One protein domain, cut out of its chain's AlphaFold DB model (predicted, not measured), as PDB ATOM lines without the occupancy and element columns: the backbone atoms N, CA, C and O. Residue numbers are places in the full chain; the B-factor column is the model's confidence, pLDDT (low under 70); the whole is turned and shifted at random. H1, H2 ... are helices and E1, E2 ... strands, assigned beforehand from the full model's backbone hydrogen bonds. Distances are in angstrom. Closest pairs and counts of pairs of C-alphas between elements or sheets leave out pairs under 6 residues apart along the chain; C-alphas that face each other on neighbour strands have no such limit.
ATOM      1  N   TYR A  55     -37.526 -13.316 -32.786       62.94
ATOM      2  CA  TYR A  55     -36.199 -13.778 -33.145       62.94
ATOM      3  C   TYR A  55     -35.168 -13.157 -32.223       62.94
ATOM      4  O   TYR A  55     -35.257 -11.977 -31.877       62.94
ATOM      5  N   VAL A  56     -34.188 -13.969 -31.850       63.03
ATOM      6  CA  VAL A  56     -33.110 -13.558 -30.961       63.03
ATOM      7  C   VAL A  56     -31.790 -13.970 -31.580       63.03
ATOM      8  O   VAL A  56     -31.614 -15.128 -31.968       63.03
ATOM      9  N   GLU A  57     -30.872 -13.009 -31.626       67.94
ATOM     10  CA  GLU A  57     -29.451 -13.279 -31.764       67.94
ATOM     11  C   GLU A  57     -28.725 -12.784 -30.525       67.94
ATOM     12  O   GLU A  57     -28.758 -11.597 -30.191       67.94
ATOM     13  N   THR A  58     -28.056 -13.707 -29.846       65.50
ATOM     14  CA  THR A  58     -27.132 -13.391 -28.758       65.50
ATOM     15  C   THR A  58     -25.811 -14.083 -29.009       65.50
ATOM     16  O   THR A  58     -25.749 -15.154 -29.615       65.50
ATOM     17  N   VAL A  59     -24.737 -13.471 -28.524       67.44
ATOM     18  CA  VAL A  59     -23.419 -14.094 -28.511       67.44
ATOM     19  C   VAL A  59     -23.161 -14.591 -27.097       67.44
ATOM     20  O   VAL A  59     -23.128 -13.800 -26.160       67.44
ATOM     21  N   GLN A  60     -22.967 -15.897 -26.938       63.06
ATOM     22  CA  GLN A  60     -22.555 -16.501 -25.671       63.06
ATOM     23  C   GLN A  60     -21.428 -17.483 -25.952       63.06
ATOM     24  O   GLN A  60     -21.512 -18.257 -26.905       63.06
ATOM     25  N   ASP A  61     -20.366 -17.431 -25.150       70.31
ATOM     26  CA  ASP A  61     -19.205 -18.321 -25.280       70.31
ATOM     27  C   ASP A  61     -18.605 -18.345 -26.702       70.31
ATOM     28  O   ASP A  61     -18.124 -19.367 -27.188       70.31
ATOM     29  N   GLY A  62     -18.662 -17.204 -27.402       69.56
ATOM     30  CA  GLY A  62     -18.167 -17.054 -28.774       69.56
ATOM     31  C   GLY A  62     -19.064 -17.653 -29.864       69.56
ATOM     32  O   GLY A  62     -18.676 -17.633 -31.028       69.56
ATOM     33  N   MET A  63     -20.254 -18.155 -29.520       68.75
ATOM     34  CA  MET A  63     -21.229 -18.703 -30.467       68.75
ATOM     35  C   MET A  63     -22.465 -17.820 -30.566       68.75
ATOM     36  O   MET A  63     -22.969 -17.309 -29.562       68.75
ATOM     37  N   ARG A  64     -22.990 -17.689 -31.784       76.75
ATOM     38  CA  ARG A  64     -24.242 -16.973 -32.042       76.75
ATOM     39  C   ARG A  64     -25.427 -17.909 -31.865       76.75
ATOM     40  O   ARG A  64     -25.504 -18.942 -32.523       76.75
ATOM     41  N   LEU A  65     -26.338 -17.563 -30.966       73.44
ATOM     42  CA  LEU A  65     -27.653 -18.185 -30.886       73.44
ATOM     43  C   LEU A  65     -28.528 -17.617 -32.001       73.44
ATOM     44  O   LEU A  65     -28.603 -16.406 -32.137       73.44
ATOM     45  N   VAL A  66     -29.188 -18.474 -32.767       72.88
ATOM     46  CA  VAL A  66     -30.179 -18.095 -33.771       72.88
ATOM     47  C   VAL A  66     -31.437 -18.884 -33.465       72.88
ATOM     48  O   VAL A  66     -31.510 -20.090 -33.698       72.88
ATOM     49  N   ALA A  67     -32.427 -18.197 -32.913       66.25
ATOM     50  CA  ALA A  67     -33.656 -18.837 -32.488       66.25
ATOM     51  C   ALA A  67     -34.879 -18.248 -33.182       66.25
ATOM     52  O   ALA A  67     -34.982 -17.039 -33.401       66.25
ATOM     53  N   ASN A  68     -35.819 -19.139 -33.488       61.62
ATOM     54  CA  ASN A  68     -37.172 -18.805 -33.894       61.62
ATOM     55  C   ASN A  68     -38.098 -19.224 -32.754       61.62
ATOM     56  O   ASN A  68     -38.232 -20.410 -32.455       61.62
ATOM     57  N   ALA A  69     -38.697 -18.243 -32.092       55.56
ATOM     58  CA  ALA A  69     -39.731 -18.471 -31.104       55.56
ATOM     59  C   ALA A  69     -41.057 -18.723 -31.833       55.56
ATOM     60  O   ALA A  69     -41.920 -17.852 -31.882       55.56
ATOM     61  N   PHE A  70     -41.202 -19.907 -32.429       56.84
ATOM     62  CA  PHE A  70     -42.500 -20.392 -32.878       56.84
ATOM     63  C   PHE A  70     -42.875 -21.662 -32.116       56.84
ATOM     64  O   PHE A  70     -42.108 -22.622 -32.099       56.84
ATOM     65  N   GLU A  71     -44.082 -21.697 -31.548       47.38
ATOM     66  CA  GLU A  71     -44.767 -22.949 -31.213       47.38
ATOM     67  C   GLU A  71     -45.209 -23.653 -32.512       47.38
ATOM     68  O   GLU A  71     -46.389 -23.683 -32.855       47.38
ATOM     69  N   TYR A  72     -44.263 -24.227 -33.270       44.53
ATOM     70  CA  TYR A  72     -44.624 -25.253 -34.255       44.53
ATOM     71  C   TYR A  72     -44.877 -26.553 -33.482       44.53
ATOM     72  O   TYR A  72     -43.989 -26.962 -32.728       44.53
ATOM     73  N   PRO A  73     -46.007 -27.262 -33.667       41.09
ATOM     74  CA  PRO A  73     -46.142 -28.635 -33.187       41.09
ATOM     75  C   PRO A  73     -45.155 -29.530 -33.957       41.09
ATOM     76  O   PRO A  73     -45.463 -30.026 -35.038       41.09
ATOM     77  N   GLY A  74     -43.924 -29.643 -33.450       45.06
ATOM     78  CA  GLY A  74     -42.780 -30.259 -34.138       45.06
ATOM     79  C   GLY A  74     -41.503 -29.407 -34.164       45.06
ATOM     80  O   GLY A  74     -40.502 -29.844 -34.726       45.06
ATOM     81  N   GLY A  75     -41.511 -28.208 -33.571       52.16
ATOM     82  CA  GLY A  75     -40.281 -27.479 -33.278       52.16
ATOM     83  C   GLY A  75     -39.434 -28.264 -32.279       52.16
ATOM     84  O   GLY A  75     -39.960 -28.850 -31.335       52.16
ATOM     85  N   TYR A  76     -38.120 -28.299 -32.487       51.72
ATOM     86  CA  TYR A  76     -37.231 -28.844 -31.476       51.72
ATOM     87  C   TYR A  76     -37.154 -27.852 -30.312       51.72
ATOM     88  O   TYR A  76     -36.584 -26.766 -30.436       51.72
ATOM     89  N   ASP A  77     -37.708 -28.246 -29.165       59.88
ATOM     90  CA  ASP A  77     -37.484 -27.548 -27.893       59.88
ATOM     91  C   ASP A  77     -36.003 -27.577 -27.494       59.88
ATOM     92  O   ASP A  77     -35.541 -26.758 -26.702       59.88
ATOM     93  N   GLN A  78     -35.245 -28.514 -28.068       68.31
ATOM     94  CA  GLN A  78     -33.821 -28.653 -27.848       68.31
ATOM     95  C   GLN A  78     -33.026 -27.571 -28.583       68.31
ATOM     96  O   GLN A  78     -33.287 -27.231 -29.740       68.31
ATOM     97  N   LEU A  79     -32.014 -27.060 -27.888       76.38
ATOM     98  CA  LEU A  79     -30.974 -26.236 -28.471       76.38
ATOM     99  C   LEU A  79     -29.861 -27.137 -29.021       76.38
ATOM    100  O   LEU A  79     -29.224 -27.864 -28.260       76.38
ATOM    101  N   PHE A  80     -29.615 -27.062 -30.324       83.38
ATOM    102  CA  PHE A  80     -28.488 -27.717 -30.986       83.38
ATOM    103  C   PHE A  80     -27.327 -26.745 -31.130       83.38
ATOM    104  O   PHE A  80     -27.532 -25.543 -31.303       83.38
ATOM    105  N   GLN A  81     -26.102 -27.257 -31.078       89.31
ATOM    106  CA  GLN A  81     -24.892 -26.453 -31.183       89.31
ATOM    107  C   GLN A  81     -23.994 -27.049 -32.251       89.31
ATOM    108  O   GLN A  81     -23.551 -28.182 -32.127       89.31
ATOM    109  N   GLY A  82     -23.608 -26.265 -33.247       92.31
ATOM    110  CA  GLY A  82     -22.893 -26.816 -34.386       92.31
ATOM    111  C   GLY A  82     -22.178 -25.787 -35.230       92.31
ATOM    112  O   GLY A  82     -22.021 -24.630 -34.841       92.31
ATOM    113  N   THR A  83     -21.744 -26.241 -36.398       94.88
ATOM    114  CA  THR A  83     -21.146 -25.399 -37.435       94.88
ATOM    115  C   THR A  83     -22.108 -25.290 -38.609       94.88
ATOM    116  O   THR A  83     -22.674 -26.301 -39.027       94.88
ATOM    117  N   LEU A  84     -22.317 -24.079 -39.132       92.88
ATOM    118  CA  LEU A  84     -23.101 -23.893 -40.351       92.88
ATOM    119  C   LEU A  84     -22.360 -24.468 -41.550       92.88
ATOM    120  O   LEU A  84     -21.215 -24.108 -41.810       92.88
ATOM    121  N   GLU A  85     -23.041 -25.303 -42.318       93.38
ATOM    122  CA  GLU A  85     -22.520 -25.908 -43.540       93.38
ATOM    123  C   GLU A  85     -23.521 -25.748 -44.684       93.38
ATOM    124  O   GLU A  85     -24.702 -25.490 -44.460       93.38
ATOM    125  N   GLN A  86     -23.040 -25.881 -45.919       89.06
ATOM    126  CA  GLN A  86     -23.895 -26.089 -47.085       89.06
ATOM    127  C   GLN A  86     -23.760 -27.540 -47.530       89.06
ATOM    128  O   GLN A  86     -22.640 -28.041 -47.633       89.06
ATOM    129  N   ASP A  87     -24.885 -28.200 -47.778       84.81
ATOM    130  CA  ASP A  87     -24.881 -29.514 -48.417       84.81
ATOM    131  C   ASP A  87     -24.624 -29.406 -49.932       84.81
ATOM    132  O   ASP A  87     -24.514 -28.314 -50.500       84.81
ATOM    133  N   ASP A  88     -24.555 -30.554 -50.609       84.62
ATOM    134  CA  ASP A  88     -24.311 -30.622 -52.056       84.62
ATOM    135  C   ASP A  88     -25.446 -30.000 -52.897       84.62
ATOM    136  O   ASP A  88     -25.246 -29.678 -54.071       84.62
ATOM    137  N   ALA A  89     -26.636 -29.813 -52.315       81.25
ATOM    138  CA  ALA A  89     -27.772 -29.137 -52.940       81.25
ATOM    139  C   ALA A  89     -27.781 -27.617 -52.672       81.25
ATOM    140  O   ALA A  89     -28.624 -26.902 -53.218       81.25
ATOM    141  N   GLY A  90     -26.843 -27.112 -51.863       79.25
ATOM    142  CA  GLY A  90     -26.755 -25.712 -51.456       79.25
ATOM    143  C   GLY A  90     -27.696 -25.333 -50.308       79.25
ATOM    144  O   GLY A  90     -27.853 -24.141 -50.026       79.25
ATOM    145  N   CYS A  91     -28.317 -26.306 -49.636       82.50
ATOM    146  CA  CYS A  91     -29.105 -26.071 -48.431       82.50
ATOM    147  C   CYS A  91     -28.174 -25.770 -47.260       82.50
ATOM    148  O   CYS A  91     -27.155 -26.434 -47.078       82.50
ATOM    149  N   VAL A  92     -28.539 -24.787 -46.439       87.06
ATOM    150  CA  VAL A  92     -27.798 -24.500 -45.212       87.06
ATOM    151  C   VAL A  92     -28.252 -25.453 -44.114       87.06
ATOM    152  O   VAL A  92     -29.438 -25.515 -43.792       87.06
ATOM    153  N   MET A  93     -27.291 -26.165 -43.541       88.81
ATOM    154  CA  MET A  93     -27.465 -27.196 -42.525       88.81
ATOM    155  C   MET A  93     -26.616 -26.856 -41.296       88.81
ATOM    156  O   MET A  93     -25.675 -26.061 -41.370       88.81
ATOM    157  N   LEU A  94     -26.924 -27.479 -40.164       90.88
ATOM    158  CA  LEU A  94     -26.083 -27.446 -38.974       90.88
ATOM    159  C   LEU A  94     -25.397 -28.795 -38.806       90.88
ATOM    160  O   LEU A  94     -26.078 -29.798 -38.624       90.88
ATOM    161  N   ARG A  95     -24.065 -28.826 -38.802       94.06
ATOM    162  CA  ARG A  95     -23.334 -29.995 -38.310       94.06
ATOM    163  C   ARG A  95     -23.288 -29.941 -36.794       94.06
ATOM    164  O   ARG A  95     -22.562 -29.106 -36.248       94.06
ATOM    165  N   ASP A  96     -24.071 -30.784 -36.132       91.81
ATOM    166  CA  ASP A  96     -24.137 -30.806 -34.674       91.81
ATOM    167  C   ASP A  96     -22.788 -31.207 -34.064       91.81
ATOM    168  O   ASP A  96     -22.073 -32.073 -34.565       91.81
ATOM    169  N   SER A  97     -22.406 -30.545 -32.976       92.19
ATOM    170  CA  SER A  97     -21.098 -30.751 -32.348       92.19
ATOM    171  C   SER A  97     -21.047 -32.027 -31.510       92.19
ATOM    172  O   SER A  97     -19.949 -32.441 -31.136       92.19
ATOM    173  N   SER A  98     -22.197 -32.608 -31.144       90.62
ATOM    174  CA  SER A  98     -22.241 -33.763 -30.247       90.62
ATOM    175  C   SER A  98     -22.024 -35.081 -30.990       90.62
ATOM    176  O   SER A  98     -21.247 -35.918 -30.526       90.62
ATOM    177  N   ASP A  99     -22.632 -35.236 -32.166       92.56
ATOM    178  CA  ASP A  99     -22.613 -36.474 -32.950       92.56
ATOM    179  C   ASP A  99     -22.195 -36.288 -34.422       92.56
ATOM    180  O   ASP A  99     -21.997 -37.275 -35.131       92.56
ATOM    181  N   ASN A 100     -21.934 -35.050 -34.859       92.12
ATOM    182  CA  ASN A 100     -21.616 -34.680 -36.245       92.12
ATOM    183  C   ASN A 100     -22.745 -34.945 -37.254       92.12
ATOM    184  O   ASN A 100     -22.474 -34.948 -38.465       92.12
ATOM    185  N   GLU A 101     -23.982 -35.140 -36.793       91.25
ATOM    186  CA  GLU A 101     -25.153 -35.237 -37.659       91.25
ATOM    187  C   GLU A 101     -25.404 -33.903 -38.380       91.25
ATOM    188  O   GLU A 101     -25.190 -32.820 -37.832       91.25
ATOM    189  N   LEU A 102     -25.834 -33.976 -39.645       87.50
ATOM    190  CA  LEU A 102     -26.289 -32.806 -40.394       87.50
ATOM    191  C   LEU A 102     -27.782 -32.603 -40.159       87.50
ATOM    192  O   LEU A 102     -28.613 -33.338 -40.688       87.50
ATOM    193  N   LEU A 103     -28.108 -31.566 -39.399       84.94
ATOM    194  CA  LEU A 103     -29.471 -31.223 -39.034       84.94
ATOM    195  C   LEU A 103     -30.008 -30.113 -39.946       84.94
ATOM    196  O   LEU A 103     -29.318 -29.108 -40.170       84.94
ATOM    197  N   PRO A 104     -31.244 -30.242 -40.461       81.56
ATOM    198  CA  PRO A 104     -31.901 -29.139 -41.139       81.56
ATOM    199  C   PRO A 104     -32.173 -28.013 -40.139       81.56
ATOM    200  O   PRO A 104     -32.688 -28.246 -39.044       81.56
ATOM    201  N   VAL A 105     -31.857 -26.779 -40.526       77.50
ATOM    202  CA  VAL A 105     -32.127 -25.593 -39.707       77.50
ATOM    203  C   VAL A 105     -33.272 -24.780 -40.288       77.50
ATOM    204  O   VAL A 105     -33.330 -24.500 -41.484       77.50
ATOM    205  N   SER A 106     -34.187 -24.362 -39.417       75.25
ATOM    206  CA  SER A 106     -35.228 -23.413 -39.789       75.25
ATOM    207  C   SER A 106     -34.746 -21.999 -39.512       75.25
ATOM    208  O   SER A 106     -34.521 -21.619 -38.363       75.25
ATOM    209  N   PHE A 107     -34.644 -21.196 -40.564       77.38
ATOM    210  CA  PHE A 107     -34.316 -19.787 -40.430       77.38
ATOM    211  C   PHE A 107     -35.559 -18.920 -40.185       77.38
ATOM    212  O   PHE A 107     -36.670 -19.277 -40.585       77.38
ATOM    213  N   PRO A 108     -35.379 -17.751 -39.551       73.81
ATOM    214  CA  PRO A 108     -36.368 -16.682 -39.526       73.81
ATOM    215  C   PRO A 108     -36.887 -16.305 -40.914       73.81
ATOM    216  O   PRO A 108     -36.113 -16.238 -41.876       73.81
ATOM    217  N   TYR A 109     -38.174 -15.968 -41.012       71.62
ATOM    218  CA  TYR A 109     -38.738 -15.440 -42.255       71.62
ATOM    219  C   TYR A 109     -38.041 -14.134 -42.663       71.62
ATOM    220  O   TYR A 109     -37.797 -13.265 -41.829       71.62
ATOM    221  N   GLY A 110     -37.727 -13.986 -43.952       71.50
ATOM    222  CA  GLY A 110     -36.950 -12.855 -44.473       71.50
ATOM    223  C   GLY A 110     -35.432 -13.057 -44.416       71.50
ATOM    224  O   GLY A 110     -34.687 -12.185 -44.859       71.50
ATOM    225  N   THR A 111     -34.965 -14.209 -43.923       78.12
ATOM    226  CA  THR A 111     -33.574 -14.629 -44.107       78.12
ATOM    227  C   THR A 111     -33.279 -14.811 -45.594       78.12
ATOM    228  O   THR A 111     -34.075 -15.385 -46.334       78.12
ATOM    229  N   THR A 112     -32.117 -14.335 -46.031       84.69
ATOM    230  CA  THR A 112     -31.645 -14.484 -47.412       84.69
ATOM    231  C   THR A 112     -30.307 -15.205 -47.440       84.69
ATOM    232  O   THR A 112     -29.466 -15.007 -46.564       84.69
ATOM    233  N   LEU A 113     -30.108 -16.038 -48.458       85.81
ATOM    234  CA  LEU A 113     -28.837 -16.697 -48.725       85.81
ATOM    235  C   LEU A 113     -28.129 -15.972 -49.871       85.81
ATOM    236  O   LEU A 113     -28.713 -15.770 -50.934       85.81
ATOM    237  N   SER A 114     -26.874 -15.588 -49.658       82.75
ATOM    238  CA  SER A 114     -26.026 -14.970 -50.677       82.75
ATOM    239  C   SER A 114     -24.644 -15.614 -50.648       82.75
ATOM    240  O   SER A 114     -23.808 -15.289 -49.803       82.75
ATOM    241  N   GLY A 115     -24.406 -16.564 -51.556       85.56
ATOM    242  CA  GLY A 115     -23.163 -17.336 -51.595       85.56
ATOM    243  C   GLY A 115     -22.950 -18.136 -50.305       85.56
ATOM    244  O   GLY A 115     -23.795 -18.947 -49.934       85.56
ATOM    245  N   GLN A 116     -21.833 -17.880 -49.618       89.31
ATOM    246  CA  GLN A 116     -21.467 -18.511 -48.340       89.31
ATOM    247  C   GLN A 116     -21.907 -17.699 -47.113       89.31
ATOM    248  O   GLN A 116     -21.278 -17.751 -46.057       89.31
ATOM    249  N   SER A 117     -22.958 -16.893 -47.242       88.88
ATOM    250  CA  SER A 117     -23.448 -16.072 -46.140       88.88
ATOM    251  C   SER A 117     -24.964 -16.093 -46.050       88.88
ATOM    252  O   SER A 117     -25.669 -15.943 -47.050       88.88
ATOM    253  N   VAL A 118     -25.455 -16.230 -44.825       87.69
ATOM    254  CA  VAL A 118     -26.860 -16.139 -44.454       87.69
ATOM    255  C   VAL A 118     -27.095 -14.778 -43.818       87.69
ATOM    256  O   VAL A 118     -26.542 -14.476 -42.762       87.69
ATOM    257  N   LYS A 119     -27.914 -13.942 -44.452       87.75
ATOM    258  CA  LYS A 119     -28.314 -12.647 -43.906       87.75
ATOM    259  C   LYS A 119     -29.677 -12.777 -43.241       87.75
ATOM    260  O   LYS A 119     -30.675 -13.028 -43.914       87.75
ATOM    261  N   LEU A 120     -29.693 -12.591 -41.930       83.31
ATOM    262  CA  LEU A 120     -30.875 -12.646 -41.080       83.31
ATOM    263  C   LEU A 120     -31.740 -11.390 -41.289       83.31
ATOM    264  O   LEU A 120     -31.219 -10.338 -41.679       83.31
ATOM    265  N   PRO A 121     -33.056 -11.457 -41.028       73.00
ATOM    266  CA  PRO A 121     -33.980 -10.361 -41.330       73.00
ATOM    267  C   PRO A 121     -33.714  -9.081 -40.523       73.00
ATOM    268  O   PRO A 121     -34.077  -7.997 -40.971       73.00
ATOM    269  N   TRP A 122     -33.030  -9.170 -39.377       72.56
ATOM    270  CA  TRP A 122     -32.577  -8.009 -38.595       72.56
ATOM    271  C   TRP A 122     -31.217  -7.444 -39.043       72.56
ATOM    272  O   TRP A 122     -30.697  -6.517 -38.431       72.56
ATOM    273  N   GLY A 123     -30.638  -7.967 -40.129       75.88
ATOM    274  CA  GLY A 123     -29.444  -7.418 -40.776       75.88
ATOM    275  C   GLY A 123     -28.131  -8.114 -40.428       75.88
ATOM    276  O   GLY A 123     -27.155  -7.917 -41.154       75.88
ATOM    277  N   SER A 124     -28.104  -8.955 -39.393       80.56
ATOM    278  CA  SER A 124     -26.930  -9.763 -39.064       80.56
ATOM    279  C   SER A 124     -26.593 -10.762 -40.160       80.56
ATOM    280  O   SER A 124     -27.459 -11.235 -40.896       80.56
ATOM    281  N   VAL A 125     -25.311 -11.095 -40.249       88.38
ATOM    282  CA  VAL A 125     -24.783 -12.045 -41.224       88.38
ATOM    283  C   VAL A 125     -24.088 -13.174 -40.478       88.38
ATOM    284  O   VAL A 125     -23.307 -12.911 -39.559       88.38
ATOM    285  N   LEU A 126     -24.393 -14.403 -40.884       89.12
ATOM    286  CA  LEU A 126     -23.698 -15.628 -40.501       89.12
ATOM    287  C   LEU A 126     -22.956 -16.150 -41.729       89.12
ATOM    288  O   LEU A 126     -23.530 -16.202 -42.820       89.12
ATOM    289  N   ALA A 127     -21.699 -16.533 -41.576       93.31
ATOM    290  CA  ALA A 127     -20.940 -17.202 -42.618       93.31
ATOM    291  C   ALA A 127     -21.110 -18.723 -42.525       93.31
ATOM    292  O   ALA A 127     -21.271 -19.291 -41.443       93.31
ATOM    293  N   ILE A 128     -21.030 -19.408 -43.664       91.56
ATOM    294  CA  ILE A 128     -20.781 -20.851 -43.661       91.56
ATOM    295  C   ILE A 128     -19.423 -21.094 -42.984       91.56
ATOM    296  O   ILE A 128     -18.443 -20.421 -43.297       91.56
ATOM    297  N   GLY A 129     -19.383 -22.025 -42.033       93.75
ATOM    298  CA  GLY A 129     -18.257 -22.257 -41.127       93.75
ATOM    299  C   GLY A 129     -18.397 -21.589 -39.753       93.75
ATOM    300  O   GLY A 129     -17.613 -21.903 -38.856       93.75
ATOM    301  N   ASP A 130     -19.389 -20.716 -39.547       92.31
ATOM    302  CA  ASP A 130     -19.634 -20.126 -38.229       92.31
ATOM    303  C   ASP A 130     -20.147 -21.172 -37.234       92.31
ATOM    304  O   ASP A 130     -20.980 -22.024 -37.557       92.31
ATOM    305  N   ARG A 131     -19.688 -21.051 -35.984       91.62
ATOM    306  CA  ARG A 131     -20.213 -21.822 -34.854       91.62
ATOM    307  C   ARG A 131     -21.430 -21.126 -34.266       91.62
ATOM    308  O   ARG A 131     -21.372 -19.967 -33.849       91.62
ATOM    309  N   VAL A 132     -22.526 -21.858 -34.199       87.38
ATOM    310  CA  VAL A 132     -23.850 -21.326 -33.889       87.38
ATOM    311  C   VAL A 132     -24.612 -22.273 -32.972       87.38
ATOM    312  O   VAL A 132     -24.293 -23.458 -32.855       87.38
ATOM    313  N   ARG A 133     -25.650 -21.744 -32.335       85.31
ATOM    314  CA  ARG A 133     -26.662 -22.522 -31.622       85.31
ATOM    315  C   ARG A 133     -28.016 -22.279 -32.283       85.31
ATOM    316  O   ARG A 133     -28.345 -21.126 -32.533       85.31
ATOM    317  N   PHE A 134     -28.777 -23.330 -32.570       77.88
ATOM    318  CA  PHE A 134     -30.093 -23.266 -33.218       77.88
ATOM    319  C   PHE A 134     -31.157 -23.970 -32.376       77.88
ATOM    320  O   PHE A 134     -30.871 -24.974 -31.731       77.88
ATOM    321  N   GLY A 135     -32.395 -23.476 -32.422       72.25
ATOM    322  CA  GLY A 135     -33.542 -24.074 -31.721       72.25
ATOM    323  C   GLY A 135     -33.894 -23.362 -30.414       72.25
ATOM    324  O   GLY A 135     -33.668 -22.157 -30.284       72.25
ATOM    325  N   GLY A 136     -34.474 -24.097 -29.459       61.06
ATOM    326  CA  GLY A 136     -34.779 -23.583 -28.119       61.06
ATOM    327  C   GLY A 136     -35.971 -22.623 -28.056       61.06
ATOM    328  O   GLY A 136     -35.925 -21.650 -27.304       61.06
ATOM    329  N   ALA A 137     -37.032 -22.869 -28.835       56.28
ATOM    330  CA  ALA A 137     -38.200 -21.985 -28.912       56.28
ATOM    331  C   ALA A 137     -38.768 -21.622 -27.526       56.28
ATOM    332  O   ALA A 137     -39.094 -20.463 -27.291       56.28
ATOM    333  N   VAL A 138     -38.817 -22.564 -26.577       53.06
ATOM    334  CA  VAL A 138     -39.357 -22.344 -25.220       53.06
ATOM    335  C   VAL A 138     -38.453 -21.461 -24.350       53.06
ATOM    336  O   VAL A 138     -38.946 -20.523 -23.715       53.06
ATOM    337  N   ASP A 139     -37.142 -21.711 -24.337       53.47
ATOM    338  CA  ASP A 139     -36.179 -20.899 -23.578       53.47
ATOM    339  C   ASP A 139     -36.049 -19.491 -24.168       53.47
ATOM    340  O   ASP A 139     -35.963 -18.504 -23.436       53.47
ATOM    341  N   VAL A 140     -36.134 -19.382 -25.494       55.25
ATOM    342  CA  VAL A 140     -36.121 -18.110 -26.219       55.25
ATOM    343  C   VAL A 140     -37.421 -17.348 -25.983       55.25
ATOM    344  O   VAL A 140     -37.370 -16.163 -25.687       55.25
ATOM    345  N   LEU A 141     -38.585 -18.006 -25.994       53.34
ATOM    346  CA  LEU A 141     -39.863 -17.396 -25.606       53.34
ATOM    347  C   LEU A 141     -39.837 -16.895 -24.157       53.34
ATOM    348  O   LEU A 141     -40.397 -15.842 -23.855       53.34
ATOM    349  N   LYS A 142     -39.197 -17.635 -23.242       56.09
ATOM    350  CA  LYS A 142     -39.009 -17.201 -21.853       56.09
ATOM    351  C   LYS A 142     -38.094 -15.975 -21.770       56.09
ATOM    352  O   LYS A 142     -38.446 -15.040 -21.060       56.09
ATOM    353  N   ALA A 143     -36.993 -15.953 -22.521       53.41
ATOM    354  CA  ALA A 143     -36.083 -14.811 -22.594       53.41
ATOM    355  C   ALA A 143     -36.729 -13.575 -23.247       53.41
ATOM    356  O   ALA A 143     -36.575 -12.477 -22.730       53.41
ATOM    357  N   CYS A 144     -37.521 -13.746 -24.312       50.06
ATOM    358  CA  CYS A 144     -38.293 -12.673 -24.950       50.06
ATOM    359  C   CYS A 144     -39.326 -12.045 -24.008       50.06
ATOM    360  O   CYS A 144     -39.591 -10.847 -24.087       50.06
ATOM    361  N   ARG A 145     -39.921 -12.852 -23.122       52.00
ATOM    362  CA  ARG A 145     -40.882 -12.382 -22.116       52.00
ATOM    363  C   ARG A 145     -40.219 -11.697 -20.919       52.00
ATOM    364  O   ARG A 145     -40.923 -11.029 -20.165       52.00
ATOM    365  N   ASP A 146     -38.910 -11.851 -20.736       49.59
ATOM    366  CA  ASP A 146     -38.170 -11.232 -19.638       49.59
ATOM    367  C   ASP A 146     -37.615  -9.864 -20.061       49.59
ATOM    368  O   ASP A 146     -36.768  -9.748 -20.950       49.59
ATOM    369  N   VAL A 147     -38.113  -8.806 -19.419       43.78
ATOM    370  CA  VAL A 147     -37.868  -7.402 -19.790       43.78
ATOM    371  C   VAL A 147     -36.391  -7.007 -19.658       43.78
ATOM    372  O   VAL A 147     -35.938  -6.070 -20.308       43.78
ATOM    373  N   ALA A 148     -35.617  -7.751 -18.864       41.78
ATOM    374  CA  ALA A 148     -34.199  -7.492 -18.623       41.78
ATOM    375  C   ALA A 148     -33.252  -7.996 -19.735       41.78
ATOM    376  O   ALA A 148     -32.098  -7.583 -19.766       41.78
ATOM    377  N   ASN A 149     -33.710  -8.863 -20.649       39.94
ATOM    378  CA  ASN A 149     -32.858  -9.513 -21.663       39.94
ATOM    379  C   ASN A 149     -33.085  -8.968 -23.091       39.94
ATOM    380  O   ASN A 149     -32.756  -9.624 -24.081       39.94
ATOM    381  N   GLN A 150     -33.670  -7.773 -23.209       47.12
ATOM    382  CA  GLN A 150     -34.221  -7.209 -24.451       47.12
ATOM    383  C   GLN A 150     -33.211  -6.463 -25.347       47.12
ATOM    384  O   GLN A 150     -33.620  -5.651 -26.173       47.12
ATOM    385  N   GLU A 151     -31.903  -6.704 -25.230       38.94
ATOM    386  CA  GLU A 151     -30.914  -5.890 -25.961       38.94
ATOM    387  C   GLU A 151     -30.873  -6.147 -27.486       38.94
ATOM    388  O   GLU A 151     -30.470  -5.256 -28.231       38.94
ATOM    389  N   THR A 152     -31.365  -7.287 -27.998       47.16
ATOM    390  CA  THR A 152     -31.424  -7.577 -29.456       47.16
ATOM    391  C   THR A 152     -32.570  -8.520 -29.852       47.16
ATOM    392  O   THR A 152     -32.381  -9.505 -30.567       47.16
ATOM    393  N   ILE A 153     -33.795  -8.236 -29.404       46.09
ATOM    394  CA  ILE A 153     -34.977  -9.031 -29.781       46.09
ATOM    395  C   ILE A 153     -35.802  -8.248 -30.802       46.09
ATOM    396  O   ILE A 153     -36.410  -7.231 -30.476       46.09
ATOM    397  N   THR A 154     -35.822  -8.708 -32.056       46.12
ATOM    398  CA  THR A 154     -36.680  -8.118 -33.097       46.12
ATOM    399  C   THR A 154     -37.909  -9.001 -33.273       46.12
ATOM    400  O   THR A 154     -37.807 -10.084 -33.850       46.12
ATOM    401  N   CYS A 155     -39.074  -8.543 -32.804       40.31
ATOM    402  CA  CYS A 155     -40.356  -9.187 -33.101       40.31
ATOM    403  C   CYS A 155     -41.140  -8.307 -34.105       40.31
ATOM    404  O   CYS A 155     -41.319  -7.109 -33.877       40.31
ATOM    405  N   PRO A 156     -41.634  -8.863 -35.226       38.19
ATOM    406  CA  PRO A 156     -42.239  -8.111 -36.322       38.19
ATOM    407  C   PRO A 156     -43.578  -7.439 -35.969       38.19
ATOM    408  O   PRO A 156     -44.061  -6.638 -36.765       38.19
ATOM    409  N   LYS A 157     -44.159  -7.702 -34.786       36.50
ATOM    410  CA  LYS A 157     -45.390  -7.047 -34.302       36.50
ATOM    411  C   LYS A 157     -45.220  -6.049 -33.153       36.50
ATOM    412  O   LYS A 157     -46.157  -5.302 -32.892       36.50
ATOM    413  N   THR A 158     -44.054  -5.955 -32.515       35.69
ATOM    414  CA  THR A 158     -43.808  -4.982 -31.426       35.69
ATOM    415  C   THR A 158     -42.852  -3.856 -31.814       35.69
ATOM    416  O   THR A 158     -42.602  -2.951 -31.023       35.69
ATOM    417  N   GLY A 159     -42.380  -3.853 -33.063       28.34
ATOM    418  CA  GLY A 159     -41.405  -2.880 -33.534       28.34
ATOM    419  C   GLY A 159     -39.999  -3.186 -33.023       28.34
ATOM    420  O   GLY A 159     -39.781  -4.010 -32.138       28.34
TER     421      GLY A 159
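What this domain is: This is residues 55 to 159 of the 174 residues of an uncharacterized protein of Mobiluncus curtisii (UniProt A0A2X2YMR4). A strongly twisted sheet of seven strands runs through the domain, with one short helix, H1, across one face at E2 and E1. A small separate sheet, E6 E7 E8, stands on the side of E2 away from H1, toward the half of the large sheet past the bend in E3, and the two sheets meet only loosely. The 105 printed residues hold ten named strands and one named helix, in the order E1 to E9, H1, E10, mostly strand. The large sheet runs E5 E4 E3 E9 E2 E1 E10, mixed; the small one is antiparallel. The whole is compact, with a radius of gyration of the C-alphas of 13.4 A and spans of 41 by 29 by 28 A.

Where its parts are: E1, residues 55 to 60, begins at C-alpha 55 (-36.199, -13.778, -33.145) and is 15.8 A long. E2 is residues 63 to 69, 18.5 A. E3, residues 79 to 86, measures 19.9 A, ends at C-alpha 86 (-23.895, -26.089, -47.085) and bends by 64 degrees at residue 83. E4 is residues 92 to 96, 12.8 A. Four strands of three residues follow: E5, 102 to 104; E6, 112 to 114; E7, 117 to 119; E8, 125 to 127. E9 is residues 131 to 135, 13.9 A, and H1 residues 137 to 145, 12.1 A. E10, residues 153 to 155, ends at C-alpha 155 (-40.356, -9.187, -33.101).

How they stand to each other: E1 and E2 form an antiparallel hairpin, with N 65 and O 58 2.8 A apart. E10 is antiparallel to E1, with N 154 and O 55 at 3.3 A. E9 is parallel to E2, with N 133 and O 64 at 2.8 A. E9, H1 and E10 make a split strand-helix-strand unit, two strands running the same way with E2 and E1 between them, its crossover right-handed. E3 is antiparallel to E9, with N 80 and O 134 at 2.8 A. E3 E4 E5 is a meander, each strand the antiparallel neighbour of the one before, with N 85 and O 93 at 2.9 A and N 103 and O 94 at 2.8 A. E6 E7 E8 is another, with N 119 and O 112 at 2.8 A and N 118 and O 126 at 2.8 A. The closest C-alphas of E3 and E8, those of Leu 84 and Ala 127, are 7.4 A apart; E4 and E7 are only just apart, at 8.4 A. H1 is on the large sheet at a height of 7.5 A, over E2 and only just over E1, on which 3 of its C-alphas fall. It runs across the strands, at 88 degrees to E2 on the local plane. The closest C-alphas of H1 and E2 are those of Ala 137 and Ala 69, 4.4 A. Every O i to N i+4 pair of H1 is within hydrogen-bond range.

The domain as a whole: The two farthest C-alphas, those of Asp 88 and Val 147, are 42.0 A apart. The printed part has no cut, and no link is long. The mean pLDDT of the printed part is 71.0; 44 residues are under 70, among them 67 to 78 and 136 to 159.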